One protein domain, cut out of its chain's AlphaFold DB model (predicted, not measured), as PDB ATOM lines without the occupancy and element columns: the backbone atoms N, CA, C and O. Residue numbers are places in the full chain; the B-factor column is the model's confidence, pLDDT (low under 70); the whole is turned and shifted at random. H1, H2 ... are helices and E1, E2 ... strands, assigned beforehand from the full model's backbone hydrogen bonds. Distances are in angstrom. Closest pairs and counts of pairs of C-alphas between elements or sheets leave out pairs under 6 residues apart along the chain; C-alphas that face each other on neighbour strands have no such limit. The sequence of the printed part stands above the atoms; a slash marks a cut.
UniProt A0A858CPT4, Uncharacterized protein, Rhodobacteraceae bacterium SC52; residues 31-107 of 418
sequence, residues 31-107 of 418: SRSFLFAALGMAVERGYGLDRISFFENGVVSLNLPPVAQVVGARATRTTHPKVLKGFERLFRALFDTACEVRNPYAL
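What this domain is: This is residues 31 to 107 of the 418 residues of an uncharacterized protein of Rhodobacteraceae bacterium SC52 (UniProt A0A858CPT4). Two long helices, H1 and H3, lie side by side over the same face of a small ribbon of two strands, H1 mostly over E1 and H3 mostly over E2, while the other face of the ribbon has no named helix over it. Beyond one end of this body lies the short helix H2, and past it the long loop of residues 63 to 80 reaches to Ala 68 and makes one end of the longest axis. The printed part has 77 residues, with three named helices and two named strands in the order H1, E1, H2, H3, E2; the sheet, E1 beside E2, is parallel, and the class is mostly helix. The whole is only just compact, close to loose, with a radius of gyration of the C-alphas of 13.4 A, and only just elongated, spanning 43 by 22 by 16 A.

Where its parts are: Begin at the sheet: E1 is residues 51 to 53, 6.5 A from first to last C-alpha, and E2 is residues 100 to 102, 6.2 A, ending at C-alpha 102 at (38.521, 66.207, 176.871). Find C-alpha 32 at (46.928, 52.998, 170.926); from there H1, residues 32 to 46, runs 21.2 A. H3, residues 81 to 95, begins at C-alpha 81 at (34.566, 63.853, 170.242) and runs 21.1 A. H2 is residues 58 to 62, 6.1 A long.

How they stand to each other: Look first at E1 and E2, parallel neighbours at 10 degrees. N 52 and O 100, 2.8 A apart, and N 102 and O 52, 3.0 A, are within hydrogen-bond range. E1, H2 with H3, and E2 form a strand-helix-strand unit, two parallel neighbour strands with helices between them along the chain; its crossover is right-handed. The closest C-alphas of H3 and E2 are those of Glu 88 and Val 101, 5.7 A apart. H3 and E1 are near each other, with 5 pairs of C-alphas within 10 A. The closest C-alphas of H1 and E1 are those of Gly 40 and Ile 52, 6.1 A apart. H1 and H3 are close but not clearly touching, with the C-alphas of Ala 37 and Phe 87 closest at 7.2 A. They run the same way at a steep tilt of 43 degrees. H2 and H3 are close but not clearly touching, with the C-alphas of Ser 61 and Pro 81 closest at 7.8 A. H1 and H2 are apart. In H1, H2 and H3 every O i to N i+4 pair is within hydrogen-bond range.

The domain as a whole: The two C-alphas farthest apart are those of Gly 48 and Ala 68, 43.9 A. The printed part has no cut. The link from H2 to H3 is long, with 18 residues; the other links are tight. The mean pLDDT of the printed part is 85.8; look for the low confidence, under 70, at residues 67 to 75.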
ATOM      1  N   SER A  31      44.509  50.203 168.855       80.62
ATOM      2  CA  SER A  31      44.284  50.245 170.309       80.62
ATOM      3  C   SER A  31      45.109  51.318 171.025       80.62
ATOM      4  O   SER A  31      44.936  51.517 172.227       80.62
ATOM      5  N   ARG A  32      45.985  52.046 170.315       84.12
ATOM      6  CA  ARG A  32      46.928  52.998 170.926       84.12
ATOM      7  C   ARG A  32      46.225  54.088 171.733       84.12
ATOM      8  O   ARG A  32      46.635  54.403 172.845       84.12
ATOM      9  N   SER A  33      45.142  54.637 171.191       87.00
ATOM     10  CA  SER A  33      44.333  55.677 171.838       87.00
ATOM     11  C   SER A  33      43.689  55.174 173.127       87.00
ATOM     12  O   SER A  33      43.688  55.878 174.132       87.00
ATOM     13  N   PHE A  34      43.185  53.937 173.103       89.81
ATOM     14  CA  PHE A  34      42.603  53.286 174.273       89.81
ATOM     15  C   PHE A  34      43.659  53.025 175.350       89.81
ATOM     16  O   PHE A  34      43.427  53.339 176.511       89.81
ATOM     17  N   LEU A  35      44.845  52.544 174.962       89.81
ATOM     18  CA  LEU A  35      45.974  52.383 175.879       89.81
ATOM     19  C   LEU A  35      46.340  53.712 176.559       89.81
ATOM     20  O   LEU A  35      46.497  53.750 177.775       89.81
ATOM     21  N   PHE A  36      46.439  54.808 175.803       90.50
ATOM     22  CA  PHE A  36      46.739  56.126 176.372       90.50
ATOM     23  C   PHE A  36      45.638  56.626 177.311       90.50
ATOM     24  O   PHE A  36      45.952  57.150 178.376       90.50
ATOM     25  N   ALA A  37      44.366  56.425 176.958       92.19
ATOM     26  CA  ALA A  37      43.244  56.777 177.822       92.19
ATOM     27  C   ALA A  37      43.261  55.969 179.130       92.19
ATOM     28  O   ALA A  37      43.102  56.545 180.200       92.19
ATOM     29  N   ALA A  38      43.508  54.658 179.057       92.19
ATOM     30  CA  ALA A  38      43.578  53.781 180.223       92.19
ATOM     31  C   ALA A  38      44.744  54.143 181.157       92.19
ATOM     32  O   ALA A  38      44.572  54.181 182.373       92.19
ATOM     33  N   LEU A  39      45.917  54.470 180.603       91.75
ATOM     34  CA  LEU A  39      47.048  54.973 181.388       91.75
ATOM     35  C   LEU A  39      46.736  56.333 182.023       91.75
ATOM     36  O   LEU A  39      47.044  56.542 183.193       91.75
ATOM     37  N   GLY A  40      46.096  57.234 181.271       91.06
ATOM     38  CA  GLY A  40      45.609  58.510 181.792       91.06
ATOM     39  C   GLY A  40      44.660  58.316 182.971       91.06
ATOM     40  O   GLY A  40      44.830  58.974 183.989       91.06
ATOM     41  N   MET A  41      43.737  57.357 182.869       91.94
ATOM     42  CA  MET A  41      42.799  57.003 183.935       91.94
ATOM     43  C   MET A  41      43.505  56.422 185.162       91.94
ATOM     44  O   MET A  41      43.214  56.812 186.285       91.94
ATOM     45  N   ALA A  42      44.479  55.530 184.975       90.50
ATOM     46  CA  ALA A  42      45.246  54.980 186.092       90.50
ATOM     47  C   ALA A  42      45.992  56.076 186.876       90.50
ATOM     48  O   ALA A  42      46.012  56.058 188.107       90.50
ATOM     49  N   VAL A  43      46.578  57.050 186.169       89.50
ATOM     50  CA  VAL A  43      47.237  58.207 186.793       89.50
ATOM     51  C   VAL A  43      46.212  59.124 187.459       89.50
ATOM     52  O   VAL A  43      46.420  59.522 188.598       89.50
ATOM     53  N   GLU A  44      45.107  59.434 186.786       90.38
ATOM     54  CA  GLU A  44      44.020  60.254 187.333       90.38
ATOM     55  C   GLU A  44      43.543  59.709 188.688       90.38
ATOM     56  O   GLU A  44      43.575  60.436 189.683       90.38
ATOM     57  N   ARG A  45      43.282  58.399 188.764       89.38
ATOM     58  CA  ARG A  45      42.862  57.715 189.993       89.38
ATOM     59  C   ARG A  45      43.934  57.713 191.067       89.38
ATOM     60  O   ARG A  45      43.627  57.955 192.231       89.38
ATOM     61  N   GLY A  46      45.186  57.459 190.690       88.75
ATOM     62  CA  GLY A  46      46.306  57.427 191.632       88.75
ATOM     63  C   GLY A  46      46.579  58.774 192.308       88.75
ATOM     64  O   GLY A  46      47.152  58.801 193.393       88.75
ATOM     65  N   TYR A  47      46.159  59.879 191.688       88.00
ATOM     66  CA  TYR A  47      46.375  61.237 192.190       88.00
ATOM     67  C   TYR A  47      45.088  61.955 192.622       88.00
ATOM     68  O   TYR A  47      45.162  63.125 192.995       88.00
ATOM     69  N   GLY A  48      43.930  61.287 192.585       87.69
ATOM     70  CA  GLY A  48      42.644  61.899 192.936       87.69
ATOM     71  C   GLY A  48      42.278  63.089 192.042       87.69
ATOM     72  O   GLY A  48      41.702  64.064 192.518       87.69
ATOM     73  N   LEU A  49      42.676  63.040 190.770       89.19
ATOM     74  CA  LEU A  49      42.273  64.018 189.761       89.19
ATOM     75  C   LEU A  49      40.874  63.657 189.233       89.19
ATOM     76  O   LEU A  49      40.360  62.591 189.544       89.19
ATOM     77  N   ASP A  50      40.272  64.544 188.441       88.06
ATOM     78  CA  ASP A  50      38.921  64.388 187.877       88.06
ATOM     79  C   ASP A  50      38.889  64.554 186.346       88.06
ATOM     80  O   ASP A  50      37.827  64.670 185.725       88.06
ATOM     81  N   ARG A  51      40.069  64.622 185.713       90.81
ATOM     82  CA  ARG A  51      40.202  65.042 184.318       90.81
ATOM     83  C   ARG A  51      41.386  64.411 183.599       90.81
ATOM     84  O   ARG A  51      42.532  64.503 184.035       90.81
ATOM     85  N   ILE A  52      41.119  63.940 182.383       92.81
ATOM     86  CA  ILE A  52      42.106  63.490 181.399       92.81
ATOM     87  C   ILE A  52      42.039  64.418 180.182       92.81
ATOM     88  O   ILE A  52      40.983  64.621 179.584       92.81
ATOM     89  N   SER A  53      43.176  65.001 179.795       92.75
ATOM     90  CA  SER A  53      43.259  65.893 178.630       92.75
ATOM     91  C   SER A  53      44.133  65.298 177.530       92.75
ATOM     92  O   SER A  53      45.314  65.027 177.736       92.75
ATOM     93  N   PHE A  54      43.549  65.149 176.344       93.31
ATOM     94  CA  PHE A  54      44.260  64.901 175.096       93.31
ATOM     95  C   PHE A  54      44.571  66.231 174.415       93.31
ATOM     96  O   PHE A  54      43.770  67.156 174.483       93.31
ATOM     97  N   PHE A  55      45.704  66.324 173.727       92.25
ATOM     98  CA  PHE A  55      46.087  67.531 172.998       92.25
ATOM     99  C   PHE A  55      46.318  67.183 171.530       92.25
ATOM    100  O   PHE A  55      47.402  66.755 171.149       92.25
ATOM    101  N   GLU A  56      45.276  67.351 170.717       91.62
ATOM    102  CA  GLU A  56      45.339  67.216 169.260       91.62
ATOM    103  C   GLU A  56      44.473  68.301 168.622       91.62
ATOM    104  O   GLU A  56      43.404  68.634 169.127       91.62
ATOM    105  N   ASN A  57      44.914  68.862 167.504       94.38
ATOM    106  CA  ASN A  57      44.147  69.889 166.811       94.38
ATOM    107  C   ASN A  57      42.814  69.334 166.276       94.38
ATOM    108  O   ASN A  57      42.673  68.136 166.018       94.38
ATOM    109  N   GLY A  58      41.826  70.206 166.102       92.75
ATOM    110  CA  GLY A  58      40.476  69.817 165.713       92.75
ATOM    111  C   GLY A  58      40.402  69.130 164.351       92.75
ATOM    112  O   GLY A  58      39.685  68.143 164.205       92.75
ATOM    113  N   VAL A  59      41.180  69.599 163.370       93.75
ATOM    114  CA  VAL A  59      41.175  69.051 162.001       93.75
ATOM    115  C   VAL A  59      41.636  67.593 162.016       93.75
ATOM    116  O   VAL A  59      40.946  66.712 161.506       93.75
ATOM    117  N   VAL A  60      42.752  67.308 162.694       91.38
ATOM    118  CA  VAL A  60      43.270  65.936 162.853       91.38
ATOM    119  C   VAL A  60      42.415  65.105 163.813       91.38
ATOM    120  O   VAL A  60      42.310  63.896 163.642       91.38
ATOM    121  N   SER A  61      41.755  65.721 164.797       91.69
ATOM    122  CA  SER A  61      40.838  65.008 165.700       91.69
ATOM    123  C   SER A  61      39.606  64.478 164.969       91.69
ATOM    124  O   SER A  61      39.159  63.361 165.234       91.69
ATOM    125  N   LEU A  62      39.058  65.274 164.048       91.12
ATOM    126  CA  LEU A  62      37.926  64.885 163.210       91.12
ATOM    127  C   LEU A  62      38.361  63.925 162.101       91.12
ATOM    128  O   LEU A  62      37.638  62.969 161.813       91.12
ATOM    129  N   ASN A  63      39.559  64.150 161.550       88.75
ATOM    130  CA  ASN A  63      40.193  63.344 160.510       88.75
ATOM    131  C   ASN A  63      39.205  62.985 159.392       88.75
ATOM    132  O   ASN A  63      38.904  61.806 159.157       88.75
ATOM    133  N   LEU A  64      38.626  64.020 158.775       89.25
ATOM    134  CA  LEU A  64      37.699  63.831 157.666       89.25
ATOM    135  C   LEU A  64      38.404  63.066 156.535       89.25
ATOM    136  O   LEU A  64      39.597  63.292 156.315       89.25
ATOM    137  N   PRO A  65      37.704  62.144 155.846       80.81
ATOM    138  CA  PRO A  65      38.318  61.270 154.851       80.81
ATOM    139  C   PRO A  65      39.134  62.068 153.829       80.81
ATOM    140  O   PRO A  65      38.546  62.913 153.158       80.81
ATOM    141  N   PRO A  66      40.453  61.823 153.677       70.44
ATOM    142  CA  PRO A  66      41.275  62.513 152.680       70.44
ATOM    143  C   PRO A  66      40.860  62.134 151.250       70.44
ATOM    144  O   PRO A  66      40.905  62.947 150.332       70.44
ATOM    145  N   VAL A  67      40.388  60.908 151.057       68.94
ATOM    146  CA  VAL A  67      39.764  60.439 149.818       68.94
ATOM    147  C   VAL A  67      38.579  59.556 150.190       68.94
ATOM    148  O   VAL A  67      38.583  58.943 151.261       68.94
ATOM    149  N   ALA A  68      37.583  59.442 149.307       61.31
ATOM    150  CA  ALA A  68      36.345  58.695 149.574       61.31
ATOM    151  C   ALA A  68      36.579  57.223 149.983       61.31
ATOM    152  O   ALA A  68      35.759  56.614 150.660       61.31
ATOM    153  N   GLN A  69      37.725  56.649 149.606       55.66
ATOM    154  CA  GLN A  69      38.109  55.265 149.905       55.66
ATOM    155  C   GLN A  69      38.736  55.077 151.305       55.66
ATOM    156  O   GLN A  69      38.921  53.941 151.762       55.66
ATOM    157  N   VAL A  70      39.075  56.174 151.996       61.06
ATOM    158  CA  VAL A  70      39.680  56.191 153.338       61.06
ATOM    159  C   VAL A  70      38.610  56.587 154.356       61.06
ATOM    160  O   VAL A  70      38.636  57.651 154.966       61.06
ATOM    161  N   VAL A  71      37.639  55.691 154.527       59.22
ATOM    162  CA  VAL A  71      36.520  55.826 155.469       59.22
ATOM    163  C   VAL A  71      36.563  54.744 156.551       59.22
ATOM    164  O   VAL A  71      37.235  53.714 156.422       59.22
ATOM    165  N   GLY A  72      35.849  54.980 157.654       61.03
ATOM    166  CA  GLY A  72      35.718  54.023 158.754       61.03
ATOM    167  C   GLY A  72      37.062  53.648 159.385       61.03
ATOM    168  O   GLY A  72      37.861  54.511 159.739       61.03
ATOM    169  N   ALA A  73      37.337  52.348 159.509       57.38
ATOM    170  CA  ALA A  73      38.521  51.829 160.200       57.38
ATOM    171  C   ALA A  73      39.864  52.101 159.481       57.38
ATOM    172  O   ALA A  73      40.924  51.716 159.985       57.38
ATOM    173  N   ARG A  74      39.829  52.724 158.296       57.34
ATOM    174  CA  ARG A  74      41.014  53.165 157.543       57.34
ATOM    175  C   ARG A  74      41.475  54.579 157.922       57.34
ATOM    176  O   ARG A  74      42.584  54.950 157.561       57.34
ATOM    177  N   ALA A  75      40.669  55.330 158.680       65.75
ATOM    178  CA  ALA A  75      41.016  56.645 159.214       65.75
ATOM    179  C   ALA A  75      41.049  56.608 160.750       65.75
ATOM    180  O   ALA A  75      40.061  56.273 161.406       65.75
ATOM    181  N   THR A  76      42.184  56.956 161.359       72.44
ATOM    182  CA  THR A  76      42.303  57.002 162.824       72.44
ATOM    183  C   THR A  76      41.583  58.226 163.385       72.44
ATOM    184  O   THR A  76      41.894  59.347 162.997       72.44
ATOM    185  N   ARG A  77      40.658  58.033 164.328       81.38
ATOM    186  CA  ARG A  77      39.872  59.097 164.982       81.38
ATOM    187  C   ARG A  77      40.188  59.190 166.479       81.38
ATOM    188  O   ARG A  77      39.304  59.173 167.326       81.38
ATOM    189  N   THR A  78      41.481  59.222 166.795       81.00
ATOM    190  CA  THR A  78      42.057  59.036 168.142       81.00
ATOM    191  C   THR A  78      41.469  59.961 169.206       81.00
ATOM    192  O   THR A  78      41.176  59.508 170.307       81.00
ATOM    193  N   THR A  79      41.276  61.234 168.870       90.19
ATOM    194  CA  THR A  79      40.776  62.289 169.766       90.19
ATOM    195  C   THR A  79      39.431  62.845 169.305       90.19
ATOM    196  O   THR A  79      39.040  63.951 169.682       90.19
ATOM    197  N   HIS A  80      38.713  62.089 168.471       92.19
ATOM    198  CA  HIS A  80      37.402  62.481 167.971       92.19
ATOM    199  C   HIS A  80      36.403  62.617 169.133       92.19
ATOM    200  O   HIS A  80      36.411  61.757 170.020       92.19
ATOM    201  N   PRO A  81      35.491  63.611 169.128       89.94
ATOM    202  CA  PRO A  81      34.566  63.853 170.242       89.94
ATOM    203  C   PRO A  81      33.810  62.600 170.704       89.94
ATOM    204  O   PRO A  81      33.803  62.276 171.888       89.94
ATOM    205  N   LYS A  82      33.280  61.820 169.754       89.81
ATOM    206  CA  LYS A  82      32.611  60.534 170.026       89.81
ATOM    207  C   LYS A  82      33.501  59.495 170.726       89.81
ATOM    208  O   LYS A  82      33.011  58.731 171.550       89.81
ATOM    209  N   VAL A  83      34.800  59.454 170.412       90.69
ATOM    210  CA  VAL A  83      35.752  58.531 171.056       90.69
ATOM    211  C   VAL A  83      36.022  58.967 172.491       90.69
ATOM    212  O   VAL A  83      35.944  58.140 173.394       90.69
ATOM    213  N   LEU A  84      36.250  60.264 172.720       91.94
ATOM    214  CA  LEU A  84      36.469  60.798 174.067       91.94
ATOM    215  C   LEU A  84      35.232  60.609 174.958       91.94
ATOM    216  O   LEU A  84      35.358  60.124 176.078       91.94
ATOM    217  N   LYS A  85      34.028  60.857 174.426       90.12
ATOM    218  CA  LYS A  85      32.757  60.541 175.104       90.12
ATOM    219  C   LYS A  85      32.602  59.048 175.393       90.12
ATOM    220  O   LYS A  85      32.076  58.672 176.438       90.12
ATOM    221  N   GLY A  86      33.079  58.191 174.491       91.81
ATOM    222  CA  GLY A  86      33.165  56.749 174.718       91.81
ATOM    223  C   GLY A  86      34.050  56.401 175.918       91.81
ATOM    224  O   GLY A  86      33.641  55.591 176.748       91.81
ATOM    225  N   PHE A  87      35.211  57.047 176.054       93.12
ATOM    226  CA  PHE A  87      36.081  56.876 177.220       93.12
ATOM    227  C   PHE A  87      35.426  57.368 178.512       93.12
ATOM    228  O   PHE A  87      35.430  56.623 179.484       93.12
ATOM    229  N   GLU A  88      34.790  58.545 178.520       92.19
ATOM    230  CA  GLU A  88      34.050  59.032 179.701       92.19
ATOM    231  C   GLU A  88      32.986  58.028 180.156       92.19
ATOM    232  O   GLU A  88      32.889  57.703 181.338       92.19
ATOM    233  N   ARG A  89      32.191  57.505 179.210       92.56
ATOM    234  CA  ARG A  89      31.150  56.510 179.502       92.56
ATOM    235  C   ARG A  89      31.740  55.222 180.065       92.56
ATOM    236  O   ARG A  89      31.194  54.683 181.022       92.56
ATOM    237  N   LEU A  90      32.832  54.740 179.475       93.31
ATOM    238  CA  LEU A  90      33.514  53.536 179.932       93.31
ATOM    239  C   LEU A  90      34.085  53.720 181.343       93.31
ATOM    240  O   LEU A  90      33.849  52.884 182.207       93.31
ATOM    241  N   PHE A  91      34.804  54.811 181.597       92.56
ATOM    242  CA  PHE A  91      35.424  55.061 182.897       92.56
ATOM    243  C   PHE A  91      34.393  55.293 183.994       92.56
ATOM    244  O   PHE A  91      34.552  54.757 185.089       92.56
ATOM    245  N   ARG A  92      33.294  55.991 183.688       91.38
ATOM    246  CA  ARG A  92      32.168  56.122 184.615       91.38
ATOM    247  C   ARG A  92      31.582  54.763 184.984       91.38
ATOM    248  O   ARG A  92      31.354  54.514 186.157       91.38
ATOM    249  N   ALA A  93      31.381  53.879 184.006       93.06
ATOM    250  CA  ALA A  93      30.848  52.542 184.261       93.06
ATOM    251  C   ALA A  93      31.796  51.660 185.096       93.06
ATOM    252  O   ALA A  93      31.330  50.811 185.845       93.06
ATOM    253  N   LEU A  94      33.114  51.843 184.964       92.50
ATOM    254  CA  LEU A  94      34.111  51.034 185.674       92.50
ATOM    255  C   LEU A  94      34.391  51.509 187.103       92.50
ATOM    256  O   LEU A  94      34.680  50.685 187.966       92.50
ATOM    257  N   PHE A  95      34.365  52.820 187.341       88.75
ATOM    258  CA  PHE A  95      34.864  53.415 188.587       88.75
ATOM    259  C   PHE A  95      33.829  54.254 189.335       88.75
ATOM    260  O   PHE A  95      34.186  54.879 190.332       88.75
ATOM    261  N   ASP A  96      32.592  54.310 188.835       84.12
ATOM    262  CA  ASP A  96      31.495  55.118 189.379       84.12
ATOM    263  C   ASP A  96      31.911  56.574 189.660       84.12
ATOM    264  O   ASP A  96      31.666  57.155 190.714       84.12
ATOM    265  N   THR A  97      32.647  57.161 188.711       78.19
ATOM    266  CA  THR A  97      33.245  58.491 188.864       78.19
ATOM    267  C   THR A  97      32.993  59.386 187.656       78.19
ATOM    268  O   THR A  97      32.877  58.933 186.512       78.19
ATOM    269  N   ALA A  98      32.907  60.691 187.909       73.00
ATOM    270  CA  ALA A  98      32.736  61.721 186.897       73.00
ATOM    271  C   ALA A  98      34.099  62.226 186.395       73.00
ATOM    272  O   ALA A  98      34.441  63.384 186.592       73.00
ATOM    273  N   CYS A  99      34.870  61.357 185.737       84.56
ATOM    274  CA  CYS A  99      36.105  61.772 185.070       84.56
ATOM    275  C   CYS A  99      35.787  62.441 183.718       84.56
ATOM    276  O   CYS A  99      35.144  61.832 182.855       84.56
ATOM    277  N   GLU A 100      36.227  63.685 183.523       89.44
ATOM    278  CA  GLU A 100      36.111  64.414 182.254       89.44
ATOM    279  C   GLU A 100      37.241  63.994 181.299       89.44
ATOM    280  O   GLU A 100      38.421  64.182 181.602       89.44
ATOM    281  N   VAL A 101      36.905  63.487 180.107       92.38
ATOM    282  CA  VAL A 101      37.891  63.160 179.064       92.38
ATOM    283  C   VAL A 101      37.721  64.132 177.910       92.38
ATOM    284  O   VAL A 101      36.788  64.038 177.114       92.38
ATOM    285  N   ARG A 102      38.659  65.072 177.790       91.31
ATOM    286  CA  ARG A 102      38.521  66.207 176.871       91.31
ATOM    287  C   ARG A 102      39.711  66.391 175.950       91.31
ATOM    288  O   ARG A 102      40.825  65.962 176.242       91.31
ATOM    289  N   ASN A 103      39.472  67.113 174.862       92.75
ATOM    290  CA  ASN A 103      40.516  67.671 174.017       92.75
ATOM    291  C   ASN A 103      40.373  69.199 173.976       92.75
ATOM    292  O   ASN A 103      39.514  69.699 173.247       92.75
ATOM    293  N   PRO A 104      41.199  69.958 174.721       90.25
ATOM    294  CA  PRO A 104      41.121  71.420 174.744       90.25
ATOM    295  C   PRO A 104      41.351  72.082 173.377       90.25
ATOM    296  O   PRO A 104      41.013  73.247 173.188       90.25
ATOM    297  N   TYR A 105      41.925  71.356 172.415       93.06
ATOM    298  CA  TYR A 105      42.214  71.845 171.067       93.06
ATOM    299  C   TYR A 105      41.206  71.365 170.014       93.06
ATOM    300  O   TYR A 105      41.426  71.576 168.823       93.06
ATOM    301  N   ALA A 106      40.071  70.786 170.427       90.06
ATOM    302  CA  ALA A 106      39.060  70.229 169.523       90.06
ATOM    303  C   ALA A 106      38.507  71.231 168.492       90.06
ATOM    304  O   ALA A 106      38.108  70.819 167.406       90.06
ATOM    305  N   LEU A 107      38.502  72.530 168.807       90.06
ATOM    306  CA  LEU A 107      38.062  73.604 167.906       90.06
ATOM    307  C   LEU A 107      39.214  74.488 167.404       90.06
ATOM    308  O   LEU A 107      38.969  75.573 166.883       90.06
TER     309      LEU A 107